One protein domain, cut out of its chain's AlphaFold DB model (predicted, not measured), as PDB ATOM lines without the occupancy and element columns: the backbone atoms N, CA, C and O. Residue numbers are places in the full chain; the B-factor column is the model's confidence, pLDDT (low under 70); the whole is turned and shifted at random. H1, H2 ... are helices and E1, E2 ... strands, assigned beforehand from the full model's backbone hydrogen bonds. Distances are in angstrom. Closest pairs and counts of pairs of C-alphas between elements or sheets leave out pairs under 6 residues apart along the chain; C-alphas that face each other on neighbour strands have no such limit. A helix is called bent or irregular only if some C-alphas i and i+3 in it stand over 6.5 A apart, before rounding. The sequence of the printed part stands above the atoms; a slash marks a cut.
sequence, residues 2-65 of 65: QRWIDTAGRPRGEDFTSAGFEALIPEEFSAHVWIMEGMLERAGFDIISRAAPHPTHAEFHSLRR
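This is residues 2 to 65 of the 65 residues of an uncharacterized protein of Streptomyces sp. CB01635 (UniProt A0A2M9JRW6). Picture a rod with one long, kinked helix, H2, as its spine, a two-stranded hairpin, E1 and E2, alongside the later part of that helix, and a short helix, H1, set crosswise near its beginning. The printed part has 64 residues with two named helices and then two named strands, in the order H1 H2 E1 E2; the class is mixed, helices and strands. The sheet, order E1 - E2, is antiparallel. The whole is only just loose, close to extended, with a radius of gyration of the C-alphas of 15.9 A and spans of 50 by 20 by 15 A.

Start at H1, residues 2 to 8, which only just touches H2, residues 18 to 42, with 3 pairs of C-alphas within 8 A. H2 touches H1 with residues 18 to 21 alone; the closest C-alphas of the two, those of Ile 5 and Ser 18, are 6.3 A apart, and their lines are about perpendicular at 75 degrees. Near residue 25, H2 has a kink of 33 degrees; it is neither bent nor irregular, but only just: C-alphas 23 and 26 are 6.4 A apart. Its closest C-alphas to E1, residues 45 to 54, are Leu 40 and Asp 46, 7.4 A. For E2, residues 57 to 64, they are Val 33 and Ala 58, 7.5 A. E1 and E2 form a hairpin, antiparallel at 164 degrees, with N 46 and O 63 at 2.8 A and N 59 and O 51 at 2.8 A, within hydrogen-bond range. E1 bends by 70 degrees at residue 48. H1 is apart from E1 and E2. In H1 every O i to N i+4 pair is within hydrogen-bond range; in H2, 16 of 21.

Find C-alpha 2 at (-44.493, -31.238, -34.557), where H1 begins; it is 10.1 A long. H2 runs 36.3 A from C-alpha 18 at (-48.963, -27.333, -42.184). E1 is 23.4 A long, and E2, 21.9 A, ends at C-alpha 64, (-46.056, 1.273, -13.346).

The C-alphas farthest apart, of Arg 12 and Arg 65, are 50.5 A apart. The printed part has no cut and no long link. In this model, residues 2 to 31 have pLDDT under 70.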
ATOM      1  N   GLN A   2     -44.571 -30.495 -33.285       55.78
ATOM      2  CA  GLN A   2     -44.493 -31.238 -34.557       55.78
ATOM      3  C   GLN A   2     -45.497 -32.399 -34.686       55.78
ATOM      4  O   GLN A   2     -46.303 -32.406 -35.599       55.78
ATOM      5  N   ARG A   3     -45.577 -33.292 -33.687       53.62
ATOM      6  CA  ARG A   3     -46.559 -34.398 -33.696       53.62
ATOM      7  C   ARG A   3     -48.021 -33.954 -33.808       53.62
ATOM      8  O   ARG A   3     -48.834 -34.700 -34.332       53.62
ATOM      9  N   TRP A   4     -48.369 -32.783 -33.280       56.66
ATOM     10  CA  TRP A   4     -49.733 -32.251 -33.361       56.66
ATOM     11  C   TRP A   4     -50.028 -31.731 -34.771       56.66
ATOM     12  O   TRP A   4     -51.089 -32.016 -35.316       56.66
ATOM     13  N   ILE A   5     -49.048 -31.061 -35.380       58.94
ATOM     14  CA  ILE A   5     -49.088 -30.580 -36.767       58.94
ATOM     15  C   ILE A   5     -49.213 -31.757 -37.734       58.94
ATOM     16  O   ILE A   5     -50.069 -31.740 -38.611       58.94
ATOM     17  N   ASP A   6     -48.425 -32.809 -37.521       63.97
ATOM     18  CA  ASP A   6     -48.434 -34.007 -38.365       63.97
ATOM     19  C   ASP A   6     -49.755 -34.792 -38.256       63.97
ATOM     20  O   ASP A   6     -50.117 -35.529 -39.170       63.97
ATOM     21  N   THR A   7     -50.482 -34.647 -37.140       61.69
ATOM     22  CA  THR A   7     -51.752 -35.355 -36.897       61.69
ATOM     23  C   THR A   7     -52.967 -34.555 -37.379       61.69
ATOM     24  O   THR A   7     -53.936 -35.142 -37.857       61.69
ATOM     25  N   ALA A   8     -52.940 -33.227 -37.242       58.38
ATOM     26  CA  ALA A   8     -54.060 -32.349 -37.586       58.38
ATOM     27  C   ALA A   8     -53.966 -31.762 -39.006       58.38
ATOM     28  O   ALA A   8     -54.992 -31.403 -39.585       58.38
ATOM     29  N   GLY A   9     -52.759 -31.661 -39.572       55.94
ATOM     30  CA  GLY A   9     -52.527 -31.077 -40.888       55.94
ATOM     31  C   GLY A   9     -52.941 -32.013 -42.023       55.94
ATOM     32  O   GLY A   9     -52.448 -33.138 -42.116       55.94
ATOM     33  N   ARG A  10     -53.829 -31.563 -42.920       58.53
ATOM     34  CA  ARG A  10     -54.188 -32.331 -44.128       58.53
ATOM     35  C   ARG A  10     -53.283 -31.955 -45.313       58.53
ATOM     36  O   ARG A  10     -52.945 -30.784 -45.479       58.53
ATOM     37  N   PRO A  11     -52.900 -32.923 -46.174       57.03
ATOM     38  CA  PRO A  11     -51.891 -32.704 -47.217       57.03
ATOM     39  C   PRO A  11     -52.348 -31.809 -48.383       57.03
ATOM     40  O   PRO A  11     -51.499 -31.229 -49.057       57.03
ATOM     41  N   ARG A  12     -53.658 -31.675 -48.648       49.91
ATOM     42  CA  ARG A  12     -54.218 -30.691 -49.594       49.91
ATOM     43  C   ARG A  12     -55.742 -30.623 -49.485       49.91
ATOM     44  O   ARG A  12     -56.382 -31.663 -49.345       49.91
ATOM     45  N   GLY A  13     -56.298 -29.428 -49.639       48.34
ATOM     46  CA  GLY A  13     -57.730 -29.158 -49.514       48.34
ATOM     47  C   GLY A  13     -57.969 -28.120 -48.430       48.34
ATOM     48  O   GLY A  13     -57.204 -28.056 -47.474       48.34
ATOM     49  N   GLU A  14     -58.957 -27.272 -48.669       57.00
ATOM     50  CA  GLU A  14     -59.383 -26.153 -47.831       57.00
ATOM     51  C   GLU A  14     -59.381 -26.549 -46.340       57.00
ATOM     52  O   GLU A  14     -59.973 -27.554 -45.956       57.00
ATOM     53  N   ASP A  15     -58.657 -25.761 -45.546       52.97
ATOM     54  CA  ASP A  15     -58.485 -25.831 -44.089       52.97
ATOM     55  C   ASP A  15     -57.376 -26.753 -43.525       52.97
ATOM     56  O   ASP A  15     -57.330 -27.969 -43.709       52.97
ATOM     57  N   PHE A  16     -56.485 -26.115 -42.746       53.44
ATOM     58  CA  PHE A  16     -55.408 -26.712 -41.938       53.44
ATOM     59  C   PHE A  16     -54.272 -27.410 -42.719       53.44
ATOM     60  O   PHE A  16     -53.929 -28.568 -42.483       53.44
ATOM     61  N   THR A  17     -53.610 -26.686 -43.628       62.72
ATOM     62  CA  THR A  17     -52.294 -27.120 -44.148       62.72
ATOM     63  C   THR A  17     -51.188 -26.818 -43.130       62.72
ATOM     64  O   THR A  17     -51.296 -25.841 -42.393       62.72
ATOM     65  N   SER A  18     -50.098 -27.595 -43.094       60.81
ATOM     66  CA  SER A  18     -48.963 -27.333 -42.184       60.81
ATOM     67  C   SER A  18     -48.348 -25.945 -42.393       60.81
ATOM     68  O   SER A  18     -48.026 -25.276 -41.421       60.81
ATOM     69  N   ALA A  19     -48.270 -25.476 -43.642       61.97
ATOM     70  CA  ALA A  19     -47.835 -24.115 -43.958       61.97
ATOM     71  C   ALA A  19     -48.832 -23.050 -43.458       61.97
ATOM     72  O   ALA A  19     -48.420 -21.996 -42.988       61.97
ATOM     73  N   GLY A  20     -50.140 -23.332 -43.516       58.69
ATOM     74  CA  GLY A  20     -51.172 -22.483 -42.919       58.69
ATOM     75  C   GLY A  20     -51.103 -22.464 -41.392       58.69
ATOM     76  O   GLY A  20     -51.236 -21.408 -40.792       58.69
ATOM     77  N   PHE A  21     -50.815 -23.603 -40.762       59.44
ATOM     78  CA  PHE A  21     -50.579 -23.682 -39.323       59.44
ATOM     79  C   PHE A  21     -49.323 -22.901 -38.923       59.44
ATOM     80  O   PHE A  21     -49.391 -22.076 -38.027       59.44
ATOM     81  N   GLU A  22     -48.196 -23.079 -39.615       57.94
ATOM     82  CA  GLU A  22     -46.969 -22.311 -39.359       57.94
ATOM     83  C   GLU A  22     -47.151 -20.801 -39.557       57.94
ATOM     84  O   GLU A  22     -46.559 -20.025 -38.813       57.94
ATOM     85  N   ALA A  23     -47.995 -20.377 -40.502       59.41
ATOM     86  CA  ALA A  23     -48.374 -18.974 -40.669       59.41
ATOM     87  C   ALA A  23     -49.293 -18.458 -39.544       59.41
ATOM     88  O   ALA A  23     -49.229 -17.279 -39.204       59.41
ATOM     89  N   LEU A  24     -50.095 -19.340 -38.936       53.88
ATOM     90  CA  LEU A  24     -50.923 -19.048 -37.765       53.88
ATOM     91  C   LEU A  24     -50.137 -19.102 -36.453       53.88
ATOM     92  O   LEU A  24     -50.553 -18.465 -35.503       53.88
ATOM     93  N   ILE A  25     -49.002 -19.800 -36.358       54.69
ATOM     94  CA  ILE A  25     -48.189 -19.858 -35.127       54.69
ATOM     95  C   ILE A  25     -47.772 -18.449 -34.636       54.69
ATOM     96  O   ILE A  25     -47.915 -18.182 -33.441       54.69
ATOM     97  N   PRO A  26     -47.318 -17.507 -35.493       55.06
ATOM     98  CA  PRO A  26     -47.118 -16.113 -35.097       55.06
ATOM     99  C   PRO A  26     -48.389 -15.426 -34.575       55.06
ATOM    100  O   PRO A  26     -48.304 -14.584 -33.681       55.06
ATOM    101  N   GLU A  27     -49.560 -15.789 -35.102       49.28
ATOM    102  CA  GLU A  27     -50.860 -15.239 -34.703       49.28
ATOM    103  C   GLU A  27     -51.459 -15.954 -33.474       49.28
ATOM    104  O   GLU A  27     -52.159 -15.326 -32.691       49.28
ATOM    105  N   GLU A  28     -51.146 -17.221 -33.202       47.38
ATOM    106  CA  GLU A  28     -51.658 -17.989 -32.057       47.38
ATOM    107  C   GLU A  28     -50.840 -17.780 -30.776       47.38
ATOM    108  O   GLU A  28     -51.368 -17.939 -29.671       47.38
ATOM    109  N   PHE A  29     -49.600 -17.281 -30.877       54.41
ATOM    110  CA  PHE A  29     -48.950 -16.636 -29.729       54.41
ATOM    111  C   PHE A  29     -49.643 -15.332 -29.318       54.41
ATOM    112  O   PHE A  29     -49.381 -14.830 -28.224       54.41
ATOM    113  N   SER A  30     -50.583 -14.812 -30.119       59.59
ATOM    114  CA  SER A  30     -51.322 -13.601 -29.763       59.59
ATOM    115  C   SER A  30     -52.335 -13.815 -28.643       59.59
ATOM    116  O   SER A  30     -52.500 -12.905 -27.843       59.59
ATOM    117  N   ALA A  31     -52.946 -14.995 -28.478       67.56
ATOM    118  CA  ALA A  31     -53.999 -15.152 -27.467       67.56
ATOM    119  C   ALA A  31     -53.456 -15.013 -26.033       67.56
ATOM    120  O   ALA A  31     -54.004 -14.273 -25.215       67.56
ATOM    121  N   HIS A  32     -52.340 -15.684 -25.731       72.25
ATOM    122  CA  HIS A  32     -51.688 -15.572 -24.424       72.25
ATOM    123  C   HIS A  32     -51.083 -14.182 -24.218       72.25
ATOM    124  O   HIS A  32     -51.206 -13.617 -23.134       72.25
ATOM    125  N   VAL A  33     -50.474 -13.613 -25.260       80.44
ATOM    126  CA  VAL A  33     -49.907 -12.264 -25.200       80.44
ATOM    127  C   VAL A  33     -50.997 -11.221 -24.937       80.44
ATOM    128  O   VAL A  33     -50.822 -10.411 -24.038       80.44
ATOM    129  N   TRP A  34     -52.152 -11.298 -25.600       80.44
ATOM    130  CA  TRP A  34     -53.289 -10.398 -25.374       80.44
ATOM    131  C   TRP A  34     -53.868 -10.517 -23.966       80.44
ATOM    132  O   TRP A  34     -54.204  -9.508 -23.342       80.44
ATOM    133  N   ILE A  35     -53.972 -11.743 -23.436       84.81
ATOM    134  CA  ILE A  35     -54.388 -11.951 -22.043       84.81
ATOM    135  C   ILE A  35     -53.416 -11.236 -21.100       84.81
ATOM    136  O   ILE A  35     -53.863 -10.501 -20.215       84.81
ATOM    137  N   MET A  36     -52.108 -11.414 -21.305       89.12
ATOM    138  CA  MET A  36     -51.076 -10.789 -20.476       89.12
ATOM    139  C   MET A  36     -51.070  -9.264 -20.608       89.12
ATOM    140  O   MET A  36     -50.984  -8.582 -19.591       89.12
ATOM    141  N   GLU A  37     -51.237  -8.726 -21.817       91.00
ATOM    142  CA  GLU A  37     -51.347  -7.284 -22.063       91.00
ATOM    143  C   GLU A  37     -52.517  -6.690 -21.272       91.00
ATOM    144  O   GLU A  37     -52.323  -5.804 -20.439       91.00
ATOM    145  N   GLY A  38     -53.712  -7.272 -21.409       91.88
ATOM    146  CA  GLY A  38     -54.874  -6.824 -20.649       91.88
ATOM    147  C   GLY A  38     -54.700  -6.980 -19.131       91.88
ATOM    148  O   GLY A  38     -55.228  -6.176 -18.363       91.88
ATOM    149  N   MET A  39     -53.985  -8.010 -18.663       95.44
ATOM    150  CA  MET A  39     -53.687  -8.181 -17.233       95.44
ATOM    151  C   MET A  39     -52.741  -7.097 -16.709       95.44
ATOM    152  O   MET A  39     -53.013  -6.536 -15.648       95.44
ATOM    153  N   LEU A  40     -51.672  -6.786 -17.443       95.31
ATOM    154  CA  LEU A  40     -50.707  -5.744 -17.087       95.31
ATOM    155  C   LEU A  40     -51.372  -4.363 -17.061       95.31
ATOM    156  O   LEU A  40     -51.226  -3.627 -16.085       95.31
ATOM    157  N   GLU A  41     -52.189  -4.049 -18.065       94.62
ATOM    158  CA  GLU A  41     -52.943  -2.797 -18.117       94.62
ATOM    159  C   GLU A  41     -53.909  -2.643 -16.936       94.62
ATOM    160  O   GLU A  41     -53.963  -1.579 -16.310       94.62
ATOM    161  N   ARG A  42     -54.654  -3.703 -16.589       96.19
ATOM    162  CA  ARG A  42     -55.556  -3.707 -15.420       96.19
ATOM    163  C   ARG A  42     -54.805  -3.610 -14.094       96.19
ATOM    164  O   ARG A  42     -55.342  -3.062 -13.137       96.19
ATOM    165  N   ALA A  43     -53.574  -4.112 -14.041       97.00
ATOM    166  CA  ALA A  43     -52.691  -3.974 -12.887       97.00
ATOM    167  C   ALA A  43     -52.038  -2.579 -12.784       97.00
ATOM    168  O   ALA A  43     -51.287  -2.330 -11.840       97.00
ATOM    169  N   GLY A  44     -52.339  -1.662 -13.711       97.06
ATOM    170  CA  GLY A  44     -51.835  -0.289 -13.694       97.06
ATOM    171  C   GLY A  44     -50.447  -0.145 -14.308       97.06
ATOM    172  O   GLY A  44     -49.712   0.763 -13.933       97.06
ATOM    173  N   PHE A  45     -50.070  -1.036 -15.221       97.69
ATOM    174  CA  PHE A  45     -48.845  -0.897 -15.995       97.69
ATOM    175  C   PHE A  45     -49.133  -0.338 -17.389       97.69
ATOM    176  O   PHE A  45     -50.208  -0.564 -17.953       97.69
ATOM    177  N   ASP A  46     -48.149   0.374 -17.929       97.00
ATOM    178  CA  ASP A  46     -48.047   0.752 -19.334       97.00
ATOM    179  C   ASP A  46     -46.956  -0.091 -19.988       97.00
ATOM    180  O   ASP A  46     -45.826  -0.169 -19.495       97.00
ATOM    181  N   ILE A  47     -47.297  -0.740 -21.097       94.56
ATOM    182  CA  ILE A  47     -46.392  -1.640 -21.810       94.56
ATOM    183  C   ILE A  47     -45.551  -0.808 -22.776       94.56
ATOM    184  O   ILE A  47     -46.073  -0.197 -23.703       94.56
ATOM    185  N   ILE A  48     -44.236  -0.792 -22.561       96.75
ATOM    186  CA  ILE A  48     -43.282  -0.027 -23.374       96.75
ATOM    187  C   ILE A  48     -42.839  -0.839 -24.589       96.75
ATOM    188  O   ILE A  48     -42.726  -0.316 -25.695       96.75
ATOM    189  N   SER A  49     -42.583  -2.130 -24.387       92.50
ATOM    190  CA  SER A  49     -42.195  -3.048 -25.456       92.50
ATOM    191  C   SER A  49     -42.433  -4.498 -25.053       92.50
ATOM    192  O   SER A  49     -42.408  -4.835 -23.867       92.50
ATOM    193  N   ARG A  50     -42.578  -5.372 -26.052       89.00
ATOM    194  CA  ARG A  50     -42.666  -6.823 -25.872       89.00
ATOM    195  C   ARG A  50     -41.713  -7.553 -26.813       89.00
ATOM    196  O   ARG A  50     -41.466  -7.081 -27.923       89.00
ATOM    197  N   ALA A  51     -41.238  -8.713 -26.388       85.81
ATOM    198  CA  ALA A  51     -40.445  -9.626 -27.201       85.81
ATOM    199  C   ALA A  51     -40.924 -11.065 -26.996       85.81
ATOM    200  O   ALA A  51     -41.402 -11.418 -25.924       85.81
ATOM    201  N   ALA A  52     -40.785 -11.905 -28.016       80.38
ATOM    202  CA  ALA A  52     -41.056 -13.337 -27.926       80.38
ATOM    203  C   ALA A  52     -39.846 -14.102 -28.487       80.38
ATOM    204  O   ALA A  52     -39.886 -14.567 -29.627       80.38
ATOM    205  N   PRO A  53     -38.720 -14.158 -27.745       77.06
ATOM    206  CA  PRO A  53     -37.480 -14.760 -28.242       77.06
ATOM    207  C   PRO A  53     -37.603 -16.274 -28.459       77.06
ATOM    208  O   PRO A  53     -36.821 -16.866 -29.205       77.06
ATOM    209  N   HIS A  54     -38.592 -16.908 -27.828       73.69
ATOM    210  CA  HIS A  54     -38.919 -18.311 -28.023       73.69
ATOM    211  C   HIS A  54     -40.412 -18.471 -28.274       73.69
ATOM    212  O   HIS A  54     -41.197 -17.705 -27.721       73.69
ATOM    213  N   PRO A  55     -40.829 -19.522 -29.002       70.44
ATOM    214  CA  PRO A  55     -42.246 -19.809 -29.191       70.44
ATOM    215  C   PRO A  55     -42.990 -19.858 -27.847       70.44
ATOM    216  O   PRO A  55     -44.050 -19.291 -27.683       70.44
ATOM    217  N   THR A  56     -42.403 -20.453 -26.813       75.69
ATOM    218  CA  THR A  56     -43.086 -20.640 -25.525       75.69
ATOM    219  C   THR A  56     -42.831 -19.548 -24.485       75.69
ATOM    220  O   THR A  56     -43.338 -19.672 -23.372       75.69
ATOM    221  N   HIS A  57     -42.044 -18.513 -24.798       77.69
ATOM    222  CA  HIS A  57     -41.668 -17.479 -23.830       77.69
ATOM    223  C   HIS A  57     -41.837 -16.083 -24.426       77.69
ATOM    224  O   HIS A  57     -41.280 -15.776 -25.479       77.69
ATOM    225  N   ALA A  58     -42.560 -15.231 -23.700       83.94
ATOM    226  CA  ALA A  58     -42.706 -13.817 -24.002       83.94
ATOM    227  C   ALA A  58     -42.178 -12.969 -22.840       83.94
ATOM    228  O   ALA A  58     -42.306 -13.335 -21.671       83.94
ATOM    229  N   GLU A  59     -41.611 -11.822 -23.181       90.38
ATOM    230  CA  GLU A  59     -41.059 -10.836 -22.263       90.38
ATOM    231  C   GLU A  59     -41.785  -9.504 -22.457       90.38
ATOM    232  O   GLU A  59     -42.001  -9.060 -23.588       90.38
ATOM    233  N   PHE A  60     -42.137  -8.854 -21.347       92.69
ATOM    234  CA  PHE A  60     -42.797  -7.550 -21.332       92.69
ATOM    235  C   PHE A  60     -41.960  -6.564 -20.526       92.69
ATOM    236  O   PHE A  60     -41.682  -6.789 -19.349       92.69
ATOM    237  N   HIS A  61     -41.611  -5.440 -21.141       95.69
ATOM    238  CA  HIS A  61     -41.031  -4.300 -20.445       95.69
ATOM    239  C   HIS A  61     -42.140  -3.283 -20.193       95.69
ATOM    240  O   HIS A  61     -42.733  -2.761 -21.139       95.69
ATOM    241  N   SER A  62     -42.439  -3.035 -18.920       96.38
ATOM    242  CA  SER A  62     -43.563  -2.190 -18.520       96.38
ATOM    243  C   SER A  62     -43.171  -1.222 -17.413       96.38
ATOM    244  O   SER A  62     -42.342  -1.545 -16.562       96.38
ATOM    245  N   LEU A  63     -43.810  -0.057 -17.402       97.19
ATOM    246  CA  LEU A  63     -43.707   0.928 -16.330       97.19
ATOM    247  C   LEU A  63     -44.997   0.930 -15.520       97.19
ATOM    248  O   LEU A  63     -46.080   0.769 -16.070       97.19
ATOM    249  N   ARG A  64     -44.885   1.098 -14.204       94.12
ATOM    250  CA  ARG A  64     -46.056   1.273 -13.346       94.12
ATOM    251  C   ARG A  64     -46.542   2.719 -13.460       94.12
ATOM    252  O   ARG A  64     -45.715   3.625 -13.362       94.12
ATOM    253  N   ARG A  65     -47.847   2.903 -13.657       86.00
ATOM    254  CA  ARG A  65     -48.516   4.208 -13.587       86.00
ATOM    255  C   ARG A  65     -48.541   4.759 -12.165       86.00
ATOM    256  O   ARG A  65     -48.640   3.948 -11.211       86.00
TER     257      ARG A  65